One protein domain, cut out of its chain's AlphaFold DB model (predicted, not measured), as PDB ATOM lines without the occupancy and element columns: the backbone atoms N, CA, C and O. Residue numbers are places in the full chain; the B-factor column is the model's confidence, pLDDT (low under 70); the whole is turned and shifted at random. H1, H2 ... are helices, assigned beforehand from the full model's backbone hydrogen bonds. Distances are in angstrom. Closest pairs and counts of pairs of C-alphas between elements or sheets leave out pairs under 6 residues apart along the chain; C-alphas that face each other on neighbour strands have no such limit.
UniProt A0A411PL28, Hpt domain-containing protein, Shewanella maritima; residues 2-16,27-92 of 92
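AT A GLANCE: This is residues 2 to 16 and 27 to 92 of the 92 residues of the protein "Hpt domain-containing protein" of Shewanella maritima (UniProt A0A411PL28). Four helices stand side by side in an up-and-down bundle, H1, H2, H3 and H4 going round in a ring in which H4 comes back to H1. The longest of them, H4, sticks out of the bundle at its last turns, toward residue 92. The printed part has 81 residues, with four named helices in the order H1, H2, H3, H4 and no named strand, and its class is all helix. It is compact, with a radius of gyration of the C-alphas of 12.1 A, and its outline is a rod spanning 42 by 20 by 19 A.

IN THESE COORDINATES: H1 covers residues 2 to 16, 20.9 A long, and begins at C-alpha 2 at (-30.076, -39.066, -30.398). H2 covers residues 27 to 45 and is 27.5 A long. H3 covers residues 49 to 63 and is 21.1 A long. H4 covers residues 69 to 90, 32.0 A long, and ends at C-alpha 90 at (-29.550, -44.398, -21.843).

HOW THE PARTS SIT: In the bundle, each helix runs against the one before it. H1 and H2 touch at a shallow tilt of 24 degrees, opposite ways; their closest C-alphas, those of Arg 12 and Gln 35, are 5.5 A apart. H2 and H3 form a helical hairpin, tilted 23 degrees, with the C-alphas of Lys 40 and Ser 52 closest at 4.3 A. H3 and H4 form another, tilted 29 degrees, with the C-alphas of Leu 51 and Leu 78 closest at 5.3 A. H1 and H4 touch at 22 degrees, opposite ways, closest at the C-alphas of Ala 13 and Val 76, 5.0 A. H2 and H4 are near each other, and H1 and H3 are apart. In H1, H2, H3 and H4 every O i to N i+4 pair is within hydrogen-bond range.

THE WHOLE: The two C-alphas farthest apart, those of Lys 65 and Glu 92, are 42.6 A apart. Residues 17 to 26 are not printed, and C-alphas 16 and 27 are 13.1 A apart across this cut. The links H2 to H3 and H3 to H4 are tight. The mean pLDDT of the printed part is 95.4; residue 92 alone is under 70.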
ATOM      1  N   LEU A   2     -30.089 -39.711 -31.723       89.81
ATOM      2  CA  LEU A   2     -30.076 -39.066 -30.398       89.81
ATOM      3  C   LEU A   2     -28.686 -38.568 -29.944       89.81
ATOM      4  O   LEU A   2     -28.581 -37.461 -29.439       89.81
ATOM      5  N   GLY A   3     -27.616 -39.341 -30.178       91.12
ATOM      6  CA  GLY A   3     -26.245 -38.885 -29.884       91.12
ATOM      7  C   GLY A   3     -25.868 -37.615 -30.656       91.12
ATOM      8  O   GLY A   3     -25.421 -36.649 -30.058       91.12
ATOM      9  N   VAL A   4     -26.192 -37.570 -31.954       93.06
ATOM     10  CA  VAL A   4     -25.993 -36.379 -32.806       93.06
ATOM     11  C   VAL A   4     -26.746 -35.167 -32.256       93.06
ATOM     12  O   VAL A   4     -26.176 -34.087 -32.186       93.06
ATOM     13  N   PHE A   5     -27.996 -35.347 -31.815       93.31
ATOM     14  CA  PHE A   5     -28.754 -34.283 -31.153       93.31
ATOM     15  C   PHE A   5     -28.039 -33.748 -29.911       93.31
ATOM     16  O   PHE A   5     -27.961 -32.537 -29.723       93.31
ATOM     17  N   MET A   6     -27.526 -34.638 -29.063       95.31
ATOM     18  CA  MET A   6     -26.854 -34.252 -27.825       95.31
ATOM     19  C   MET A   6     -25.537 -33.525 -28.097       95.31
ATOM     20  O   MET A   6     -25.273 -32.511 -27.458       95.31
ATOM     21  N   ASP A   7     -24.751 -34.010 -29.057       95.81
ATOM     22  CA  ASP A   7     -23.469 -33.410 -29.425       95.81
ATOM     23  C   ASP A   7     -23.665 -32.045 -30.099       95.81
ATOM     24  O   ASP A   7     -23.005 -31.076 -29.725       95.81
ATOM     25  N   GLU A   8     -24.621 -31.931 -31.031       96.56
ATOM     26  CA  GLU A   8     -24.977 -30.650 -31.648       96.56
ATOM     27  C   GLU A   8     -25.493 -29.672 -30.591       96.56
ATOM     28  O   GLU A   8     -24.978 -28.563 -30.476       96.56
ATOM     29  N   THR A   9     -26.452 -30.086 -29.762       97.25
ATOM     30  CA  THR A   9     -27.008 -29.223 -28.711       97.25
ATOM     31  C   THR A   9     -25.921 -28.749 -27.745       97.25
ATOM     32  O   THR A   9     -25.916 -27.577 -27.369       97.25
ATOM     33  N   GLN A  10     -24.969 -29.615 -27.379       97.81
ATOM     34  CA  GLN A  10     -23.851 -29.237 -26.513       97.81
ATOM     35  C   GLN A  10     -22.923 -28.230 -27.194       97.81
ATOM     36  O   GLN A  10     -22.556 -27.234 -26.577       97.81
ATOM     37  N   MET A  11     -22.553 -28.475 -28.454       98.00
ATOM     38  CA  MET A  11     -21.702 -27.568 -29.225       98.00
ATOM     39  C   MET A  11     -22.337 -26.177 -29.311       98.00
ATOM     40  O   MET A  11     -21.691 -25.189 -28.979       98.00
ATOM     41  N   ARG A  12     -23.620 -26.110 -29.686       97.94
ATOM     42  CA  ARG A  12     -24.370 -24.853 -29.808       97.94
ATOM     43  C   ARG A  12     -24.475 -24.122 -28.468       97.94
ATOM     44  O   ARG A  12     -24.291 -22.911 -28.422       97.94
ATOM     45  N   ALA A  13     -24.731 -24.847 -27.378       97.62
ATOM     46  CA  ALA A  13     -24.788 -24.270 -26.036       97.62
ATOM     47  C   ALA A  13     -23.430 -23.713 -25.579       97.62
ATOM     48  O   ALA A  13     -23.382 -22.651 -24.964       97.62
ATOM     49  N   ASN A  14     -22.328 -24.387 -25.917       97.50
ATOM     50  CA  ASN A  14     -20.989 -23.886 -25.613       97.50
ATOM     51  C   ASN A  14     -20.721 -22.570 -26.354       97.50
ATOM     52  O   ASN A  14     -20.331 -21.600 -25.714       97.50
ATOM     53  N   THR A  15     -21.025 -22.492 -27.654       96.88
ATOM     54  CA  THR A  15     -20.908 -21.237 -28.418       96.88
ATOM     55  C   THR A  15     -21.780 -20.132 -27.816       96.88
ATOM     56  O   THR A  15     -21.309 -19.021 -27.617       96.88
ATOM     57  N   LEU A  16     -23.034 -20.427 -27.447       97.31
ATOM     58  CA  LEU A  16     -23.908 -19.444 -26.798       97.31
ATOM     59  C   LEU A  16     -23.309 -18.883 -25.501       97.31
ATOM     60  O   LEU A  16     -23.428 -17.688 -25.243       97.31
ATOM     61  N   GLU A  27     -22.810  -9.048 -35.846       95.69
ATOM     62  CA  GLU A  27     -22.406 -10.419 -36.168       95.69
ATOM     63  C   GLU A  27     -22.692 -11.371 -34.998       95.69
ATOM     64  O   GLU A  27     -23.173 -12.485 -35.208       95.69
ATOM     65  N   ASP A  28     -22.490 -10.921 -33.757       96.25
ATOM     66  CA  ASP A  28     -22.804 -11.726 -32.572       96.25
ATOM     67  C   ASP A  28     -24.306 -12.040 -32.498       96.25
ATOM     68  O   ASP A  28     -24.695 -13.169 -32.190       96.25
ATOM     69  N   PHE A  29     -25.170 -11.074 -32.830       97.31
ATOM     70  CA  PHE A  29     -26.617 -11.304 -32.876       97.31
ATOM     71  C   PHE A  29     -27.002 -12.341 -33.939       97.31
ATOM     72  O   PHE A  29     -27.795 -13.238 -33.644       97.31
ATOM     73  N   GLU A  30     -26.413 -12.290 -35.136       97.69
ATOM     74  CA  GLU A  30     -26.644 -13.301 -36.182       97.69
ATOM     75  C   GLU A  30     -26.166 -14.699 -35.751       97.69
ATOM     76  O   GLU A  30     -26.834 -15.713 -36.003       97.69
ATOM     77  N   GLN A  31     -25.032 -14.771 -35.047       97.81
ATOM     78  CA  GLN A  31     -24.518 -16.028 -34.505       97.81
ATOM     79  C   GLN A  31     -25.447 -16.604 -33.437       97.81
ATOM     80  O   GLN A  31     -25.776 -17.795 -33.498       97.81
ATOM     81  N   ILE A  32     -25.907 -15.780 -32.492       98.19
ATOM     82  CA  ILE A  32     -26.843 -16.191 -31.438       98.19
ATOM     83  C   ILE A  32     -28.162 -16.659 -32.057       98.19
ATOM     84  O   ILE A  32     -28.652 -17.728 -31.682       98.19
ATOM     85  N   GLU A  33     -28.708 -15.920 -33.032       98.44
ATOM     86  CA  GLU A  33     -29.913 -16.325 -33.764       98.44
ATOM     87  C   GLU A  33     -29.726 -17.717 -34.375       98.44
ATOM     88  O   GLU A  33     -30.555 -18.604 -34.165       98.44
ATOM     89  N   THR A  34     -28.612 -17.938 -35.075       98.44
ATOM     90  CA  THR A  34     -28.309 -19.209 -35.747       98.44
ATOM     91  C   THR A  34     -28.211 -20.372 -34.758       98.44
ATOM     92  O   THR A  34     -28.788 -21.448 -34.990       98.44
ATOM     93  N   GLN A  35     -27.514 -20.179 -33.633       98.38
ATOM     94  CA  GLN A  35     -27.380 -21.228 -32.621       98.38
ATOM     95  C   GLN A  35     -28.738 -21.542 -31.978       98.38
ATOM     96  O   GLN A  35     -29.123 -22.711 -31.883       98.38
ATOM     97  N   ALA A  36     -29.485 -20.508 -31.584       98.50
ATOM     98  CA  ALA A  36     -30.796 -20.643 -30.964       98.50
ATOM     99  C   ALA A  36     -31.814 -21.292 -31.917       98.50
ATOM    100  O   ALA A  36     -32.544 -22.202 -31.523       98.50
ATOM    101  N   HIS A  37     -31.808 -20.913 -33.197       98.38
ATOM    102  CA  HIS A  37     -32.656 -21.506 -34.230       98.38
ATOM    103  C   HIS A  37     -32.404 -23.010 -34.390       98.38
ATOM    104  O   HIS A  37     -33.348 -23.807 -34.445       98.38
ATOM    105  N   THR A  38     -31.130 -23.403 -34.435       97.94
ATOM    106  CA  THR A  38     -30.730 -24.809 -34.558       97.94
ATOM    107  C   THR A  38     -31.172 -25.600 -33.328       97.94
ATOM    108  O   THR A  38     -31.862 -26.611 -33.462       97.94
ATOM    109  N   ILE A  39     -30.880 -25.095 -32.119       98.25
ATOM    110  CA  ILE A  39     -31.312 -25.720 -30.860       98.25
ATOM    111  C   ILE A  39     -32.834 -25.863 -30.820       98.25
ATOM    112  O   ILE A  39     -33.326 -26.933 -30.479       98.25
ATOM    113  N   LYS A  40     -33.596 -24.828 -31.189       98.12
ATOM    114  CA  LYS A  40     -35.067 -24.849 -31.187       98.12
ATOM    115  C   LYS A  40     -35.618 -25.993 -32.039       98.12
ATOM    116  O   LYS A  40     -36.476 -26.743 -31.559       98.12
ATOM    117  N   SER A  41     -35.140 -26.112 -33.277       95.56
ATOM    118  CA  SER A  41     -35.595 -27.116 -34.251       95.56
ATOM    119  C   SER A  41     -35.209 -28.533 -33.824       95.56
ATOM    120  O   SER A  41     -36.048 -29.442 -33.815       95.56
ATOM    121  N   SER A  42     -33.964 -28.703 -33.377       94.19
ATOM    122  CA  SER A  42     -33.458 -29.967 -32.850       94.19
ATOM    123  C   SER A  42     -34.233 -30.369 -31.584       94.19
ATOM    124  O   SER A  42     -34.849 -31.431 -31.542       94.19
ATOM    125  N   ALA A  43     -34.353 -29.491 -30.589       95.19
ATOM    126  CA  ALA A  43     -35.092 -29.749 -29.351       95.19
ATOM    127  C   ALA A  43     -36.576 -30.077 -29.591       95.19
ATOM    128  O   ALA A  43     -37.124 -30.961 -28.929       95.19
ATOM    129  N   GLY A  44     -37.218 -29.407 -30.555       92.56
ATOM    130  CA  GLY A  44     -38.596 -29.695 -30.955       92.56
ATOM    131  C   GLY A  44     -38.769 -31.120 -31.485       92.56
ATOM    132  O   GLY A  44     -39.715 -31.808 -31.101       92.56
ATOM    133  N   SER A  45     -37.814 -31.596 -32.285       91.75
ATOM    134  CA  SER A  45     -37.832 -32.944 -32.874       91.75
ATOM    135  C   SER A  45     -37.645 -34.059 -31.838       91.75
ATOM    136  O   SER A  45     -38.194 -35.147 -31.992       91.75
ATOM    137  N   PHE A  46     -36.905 -33.788 -30.758       91.00
ATOM    138  CA  PHE A  46     -36.619 -34.755 -29.688       91.00
ATOM    139  C   PHE A  46     -37.501 -34.576 -28.438       91.00
ATOM    140  O   PHE A  46     -37.284 -35.234 -27.421       91.00
ATOM    141  N   GLY A  47     -38.510 -33.699 -28.496       91.50
ATOM    142  CA  GLY A  47     -39.482 -33.505 -27.417       91.50
ATOM    143  C   GLY A  47     -38.967 -32.716 -26.206       91.50
ATOM    144  O   GLY A  47     -39.644 -32.671 -25.175       91.50
ATOM    145  N   ALA A  48     -37.813 -32.051 -26.312       95.19
ATOM    146  CA  ALA A  48     -37.251 -31.187 -25.275       95.19
ATOM    147  C   ALA A  48     -37.959 -29.817 -25.262       95.19
ATOM    148  O   ALA A  48     -37.393 -28.784 -25.613       95.19
ATOM    149  N   LYS A  49     -39.242 -29.812 -24.877       96.06
ATOM    150  CA  LYS A  49     -40.142 -28.648 -25.005       96.06
ATOM    151  C   LYS A  49     -39.636 -27.393 -24.293       96.06
ATOM    152  O   LYS A  49     -39.717 -26.315 -24.868       96.06
ATOM    153  N   ALA A  50     -39.112 -27.531 -23.073       97.44
ATOM    154  CA  ALA A  50     -38.593 -26.395 -22.306       97.44
ATOM    155  C   ALA A  50     -37.391 -25.744 -23.009       97.44
ATOM    156  O   ALA A  50     -37.367 -24.532 -23.192       97.44
ATOM    157  N   LEU A  51     -36.450 -26.563 -23.492       98.31
ATOM    158  CA  LEU A  51     -35.310 -26.092 -24.274       98.31
ATOM    159  C   LEU A  51     -35.756 -25.423 -25.578       98.31
ATOM    160  O   LEU A  51     -35.287 -24.340 -25.901       98.31
ATOM    161  N   SER A  52     -36.697 -26.032 -26.305       98.44
ATOM    162  CA  SER A  52     -37.224 -25.457 -27.547       98.44
ATOM    163  C   SER A  52     -37.893 -24.094 -27.311       98.44
ATOM    164  O   SER A  52     -37.696 -23.164 -28.091       98.44
ATOM    165  N   ALA A  53     -38.635 -23.946 -26.210       98.38
ATOM    166  CA  ALA A  53     -39.268 -22.685 -25.834       98.38
ATOM    167  C   ALA A  53     -38.241 -21.603 -25.462       98.38
ATOM    168  O   ALA A  53     -38.339 -20.488 -25.967       98.38
ATOM    169  N   SER A  54     -37.242 -21.933 -24.639       98.56
ATOM    170  CA  SER A  54     -36.174 -20.994 -24.270       98.56
ATOM    171  C   SER A  54     -35.341 -20.575 -25.487       98.56
ATOM    172  O   SER A  54     -35.144 -19.385 -25.724       98.56
ATOM    173  N   ALA A  55     -34.976 -21.524 -26.357       98.62
ATOM    174  CA  ALA A  55     -34.267 -21.235 -27.600       98.62
ATOM    175  C   ALA A  55     -35.079 -20.335 -28.547       98.62
ATOM    176  O   ALA A  55     -34.520 -19.459 -29.196       98.62
ATOM    177  N   LYS A  56     -36.410 -20.481 -28.589       98.62
ATOM    178  CA  LYS A  56     -37.283 -19.570 -29.344       98.62
ATOM    179  C   LYS A  56     -37.243 -18.139 -28.793       98.62
ATOM    180  O   LYS A  56     -37.256 -17.194 -29.576       98.62
ATOM    181  N   VAL A  57     -37.224 -17.972 -27.469       98.50
ATOM    182  CA  VAL A  57     -37.109 -16.646 -26.839       98.50
ATOM    183  C   VAL A  57     -35.762 -16.015 -27.180       98.50
ATOM    184  O   VAL A  57     -35.726 -14.861 -27.599       98.50
ATOM    185  N   LEU A  58     -34.674 -16.780 -27.064       98.50
ATOM    186  CA  LEU A  58     -33.332 -16.298 -27.381       98.50
ATOM    187  C   LEU A  58     -33.180 -15.932 -28.866       98.50
ATOM    188  O   LEU A  58     -32.638 -14.877 -29.178       98.50
ATOM    189  N   GLU A  59     -33.718 -16.750 -29.778       98.69
ATOM    190  CA  GLU A  59     -33.747 -16.452 -31.217       98.69
ATOM    191  C   GLU A  59     -34.475 -15.132 -31.499       98.69
ATOM    192  O   GLU A  59     -34.001 -14.321 -32.291       98.69
ATOM    193  N   GLN A  60     -35.615 -14.893 -30.844       98.50
ATOM    194  CA  GLN A  60     -36.359 -13.647 -31.013       98.50
ATOM    195  C   GLN A  60     -35.575 -12.445 -30.471       98.50
ATOM    196  O   GLN A  60     -35.451 -11.441 -31.164       98.50
ATOM    197  N   GLN A  61     -34.984 -12.559 -29.277       98.00
ATOM    198  CA  GLN A  61     -34.152 -11.493 -28.714       98.00
ATOM    199  C   GLN A  61     -32.944 -11.161 -29.602       98.00
ATOM    200  O   GLN A  61     -32.571  -9.994 -29.705       98.00
ATOM    201  N   ALA A  62     -32.349 -12.161 -30.255       97.81
ATOM    202  CA  ALA A  62     -31.253 -11.967 -31.199       97.81
ATOM    203  C   ALA A  62     -31.694 -11.189 -32.444       97.81
ATOM    204  O   ALA A  62     -31.060 -10.193 -32.791       97.81
ATOM    205  N   ARG A  63     -32.835 -11.560 -33.042       97.88
ATOM    206  CA  ARG A  63     -33.441 -10.827 -34.171       97.88
ATOM    207  C   ARG A  63     -33.736  -9.370 -33.824       97.88
ATOM    208  O   ARG A  63     -33.519  -8.482 -34.643       97.88
ATOM    209  N   ASP A  64     -34.198  -9.135 -32.601       97.62
ATOM    210  CA  ASP A  64     -34.532  -7.799 -32.105       97.62
ATOM    211  C   ASP A  64     -33.297  -7.026 -31.599       97.62
ATOM    212  O   ASP A  64     -33.417  -5.863 -31.215       97.62
ATOM    213  N   LYS A  65     -32.106  -7.648 -31.594       95.94
ATOM    214  CA  LYS A  65     -30.854  -7.107 -31.032       95.94
ATOM    215  C   LYS A  65     -30.991  -6.664 -29.568       95.94
ATOM    216  O   LYS A  65     -30.432  -5.654 -29.145       95.94
ATOM    217  N   GLN A  66     -31.767  -7.418 -28.791       95.38
ATOM    218  CA  GLN A  66     -32.053  -7.197 -27.367       95.38
ATOM    219  C   GLN A  66     -31.770  -8.471 -26.556       95.38
ATOM    220  O   GLN A  66     -32.571  -8.882 -25.714       95.38
ATOM    221  N   VAL A  67     -30.644  -9.134 -26.839       96.25
ATOM    222  CA  VAL A  67     -30.235 -10.340 -26.108       96.25
ATOM    223  C   VAL A  67     -29.843  -9.984 -24.684       96.25
ATOM    224  O   VAL A  67     -28.963  -9.160 -24.444       96.25
ATOM    225  N   SER A  68     -30.494 -10.646 -23.736       95.06
ATOM    226  CA  SER A  68     -30.138 -10.590 -22.324       95.06
ATOM    227  C   SER A  68     -29.215 -11.746 -21.947       95.06
ATOM    228  O   SER A  68     -29.370 -12.872 -22.427       95.06
ATOM    229  N   LYS A  69     -28.284 -11.480 -21.025       95.19
ATOM    230  CA  LYS A  69     -27.438 -12.518 -20.424       95.19
ATOM    231  C   LYS A  69     -28.279 -13.647 -19.819       95.19
ATOM    232  O   LYS A  69     -27.967 -14.812 -20.028       95.19
ATOM    233  N   ASP A  70     -29.375 -13.304 -19.144       96.12
ATOM    234  CA  ASP A  70     -30.265 -14.284 -18.515       96.12
ATOM    235  C   ASP A  70     -30.894 -15.238 -19.541       96.12
ATOM    236  O   ASP A  70     -30.990 -16.435 -19.281       96.12
ATOM    237  N   ALA A  71     -31.264 -14.747 -20.730       97.06
ATOM    238  CA  ALA A  71     -31.798 -15.600 -21.792       97.06
ATOM    239  C   ALA A  71     -30.743 -16.566 -22.356       97.06
ATOM    240  O   ALA A  71     -31.066 -17.716 -22.667       97.06
ATOM    241  N   ILE A  72     -29.484 -16.125 -22.469       97.75
ATOM    242  CA  ILE A  72     -28.367 -17.004 -22.839       97.75
ATOM    243  C   ILE A  72     -28.176 -18.073 -21.757       97.75
ATOM    244  O   ILE A  72     -28.198 -19.267 -22.064       97.75
ATOM    245  N   ASP A  73     -28.039 -17.655 -20.497       97.69
ATOM    246  CA  ASP A  73     -27.782 -18.545 -19.363       97.69
ATOM    247  C   ASP A  73     -28.899 -19.589 -19.202       97.69
ATOM    248  O   ASP A  73     -28.621 -20.777 -19.012       97.69
ATOM    249  N   GLU A  74     -30.162 -19.181 -19.343       98.06
ATOM    250  CA  GLU A  74     -31.311 -20.086 -19.292       98.06
ATOM    251  C   GLU A  74     -31.267 -21.121 -20.425       98.06
ATOM    252  O   GLU A  74     -31.417 -22.324 -20.175       98.06
ATOM    253  N   CYS A  75     -31.017 -20.686 -21.664       98.31
ATOM    254  CA  CYS A  75     -30.963 -21.587 -22.815       98.31
ATOM    255  C   CYS A  75     -29.819 -22.605 -22.677       98.31
ATOM    256  O   CYS A  75     -30.015 -23.804 -22.904       98.31
ATOM    257  N   VAL A  76     -28.637 -22.159 -22.239       98.44
ATOM    258  CA  VAL A  76     -27.470 -23.021 -21.983       98.44
ATOM    259  C   VAL A  76     -27.745 -24.002 -20.839       98.44
ATOM    260  O   VAL A  76     -27.426 -25.196 -20.938       98.44
ATOM    261  N   HIS A  77     -28.386 -23.541 -19.764       98.25
ATOM    262  CA  HIS A  77     -28.764 -24.391 -18.639       98.25
ATOM    263  C   HIS A  77     -29.736 -25.498 -19.069       98.25
ATOM    264  O   HIS A  77     -29.497 -26.680 -18.800       98.25
ATOM    265  N   LEU A  78     -30.803 -25.145 -19.791       98.31
ATOM    266  CA  LEU A  78     -31.799 -26.102 -20.275       98.31
ATOM    267  C   LEU A  78     -31.219 -27.084 -21.298       98.31
ATOM    268  O   LEU A  78     -31.604 -28.258 -21.291       98.31
ATOM    269  N   ALA A  79     -30.273 -26.649 -22.135       97.94
ATOM    270  CA  ALA A  79     -29.535 -27.523 -23.045       97.94
ATOM    271  C   ALA A  79     -28.768 -28.594 -22.258       97.94
ATOM    272  O   ALA A  79     -28.949 -29.796 -22.476       97.94
ATOM    273  N   THR A  80     -28.000 -28.159 -21.258       97.50
ATOM    274  CA  THR A  80     -27.214 -29.036 -20.381       97.50
ATOM    275  C   THR A  80     -28.098 -30.024 -19.618       97.50
ATOM    276  O   THR A  80     -27.803 -31.222 -19.566       97.50
ATOM    277  N   MET A  81     -29.215 -29.557 -19.049       97.12
ATOM    278  CA  MET A  81     -30.162 -30.415 -18.327       97.12
ATOM    279  C   MET A  81     -30.847 -31.427 -19.243       97.12
ATOM    280  O   MET A  81     -30.975 -32.594 -18.868       97.12
ATOM    281  N   SER A  82     -31.220 -31.023 -20.459       95.75
ATOM    282  CA  SER A  82     -31.832 -31.920 -21.447       95.75
ATOM    283  C   SER A  82     -30.875 -33.048 -21.838       95.75
ATOM    284  O   SER A  82     -31.253 -34.219 -21.813       95.75
ATOM    285  N   ILE A  83     -29.610 -32.719 -22.114       95.62
ATOM    286  CA  ILE A  83     -28.569 -33.705 -22.431       95.62
ATOM    287  C   ILE A  83     -28.335 -34.643 -21.245       95.62
ATOM    288  O   ILE A  83     -28.278 -35.860 -21.427       95.62
ATOM    289  N   LYS A  84     -28.222 -34.107 -20.024       95.12
ATOM    290  CA  LYS A  84     -28.012 -34.913 -18.812       95.12
ATOM    291  C   LYS A  84     -29.161 -35.898 -18.584       95.12
ATOM    292  O   LYS A  84     -28.903 -37.070 -18.326       95.12
ATOM    293  N   ALA A  85     -30.406 -35.445 -18.720       92.94
ATOM    294  CA  ALA A  85     -31.585 -36.295 -18.573       92.94
ATOM    295  C   ALA A  85     -31.623 -37.423 -19.618       92.94
ATOM    296  O   ALA A  85     -31.962 -38.558 -19.288       92.94
ATOM    297  N   LEU A  86     -31.231 -37.135 -20.864       91.38
ATOM    298  CA  LEU A  86     -31.134 -38.147 -21.918       91.38
ATOM    299  C   LEU A  86     -30.009 -39.156 -21.658       91.38
ATOM    300  O   LEU A  86     -30.231 -40.348 -21.836       91.38
ATOM    301  N   LYS A  87     -28.834 -38.710 -21.186       90.44
ATOM    302  CA  LYS A  87     -27.728 -39.609 -20.802       90.44
ATOM    303  C   LYS A  87     -28.134 -40.575 -19.696       90.44
ATOM    304  O   LYS A  87     -27.801 -41.748 -19.783       90.44
ATOM    305  N   LEU A  88     -28.841 -40.086 -18.675       90.75
ATOM    306  CA  LEU A  88     -29.301 -40.926 -17.566       90.75
ATOM    307  C   LEU A  88     -30.218 -42.048 -18.067       90.75
ATOM    308  O   LEU A  88     -29.948 -43.201 -17.772       90.75
ATOM    309  N   ARG A  89     -31.196 -41.727 -18.921       86.31
ATOM    310  CA  ARG A  89     -32.117 -42.716 -19.511       86.31
ATOM    311  C   ARG A  89     -31.457 -43.756 -20.418       86.31
ATOM    312  O   ARG A  89     -32.054 -44.790 -20.671       86.31
ATOM    313  N   LEU A  90     -30.286 -43.460 -20.985       83.69
ATOM    314  CA  LEU A  90     -29.550 -44.398 -21.843       83.69
ATOM    315  C   LEU A  90     -28.673 -45.375 -21.047       83.69
ATOM    316  O   LEU A  90     -28.218 -46.364 -21.613       83.69
ATOM    317  N   ASN A  91     -28.409 -45.069 -19.776       78.00
ATOM    318  CA  ASN A  91     -27.590 -45.884 -18.878       78.00
ATOM    319  C   ASN A  91     -28.441 -46.699 -17.879       78.00
ATOM    320  O   ASN A  91     -27.868 -47.355 -17.009       78.00
ATOM    321  N   GLU A  92     -29.770 -46.610 -17.981       54.34
ATOM    322  CA  GLU A  92     -30.769 -47.435 -17.281       54.34
ATOM    323  C   GLU A  92     -31.092 -48.694 -18.097       54.34
ATOM    324  O   GLU A  92     -31.240 -49.768 -17.468       54.34
TER     325      GLU A  92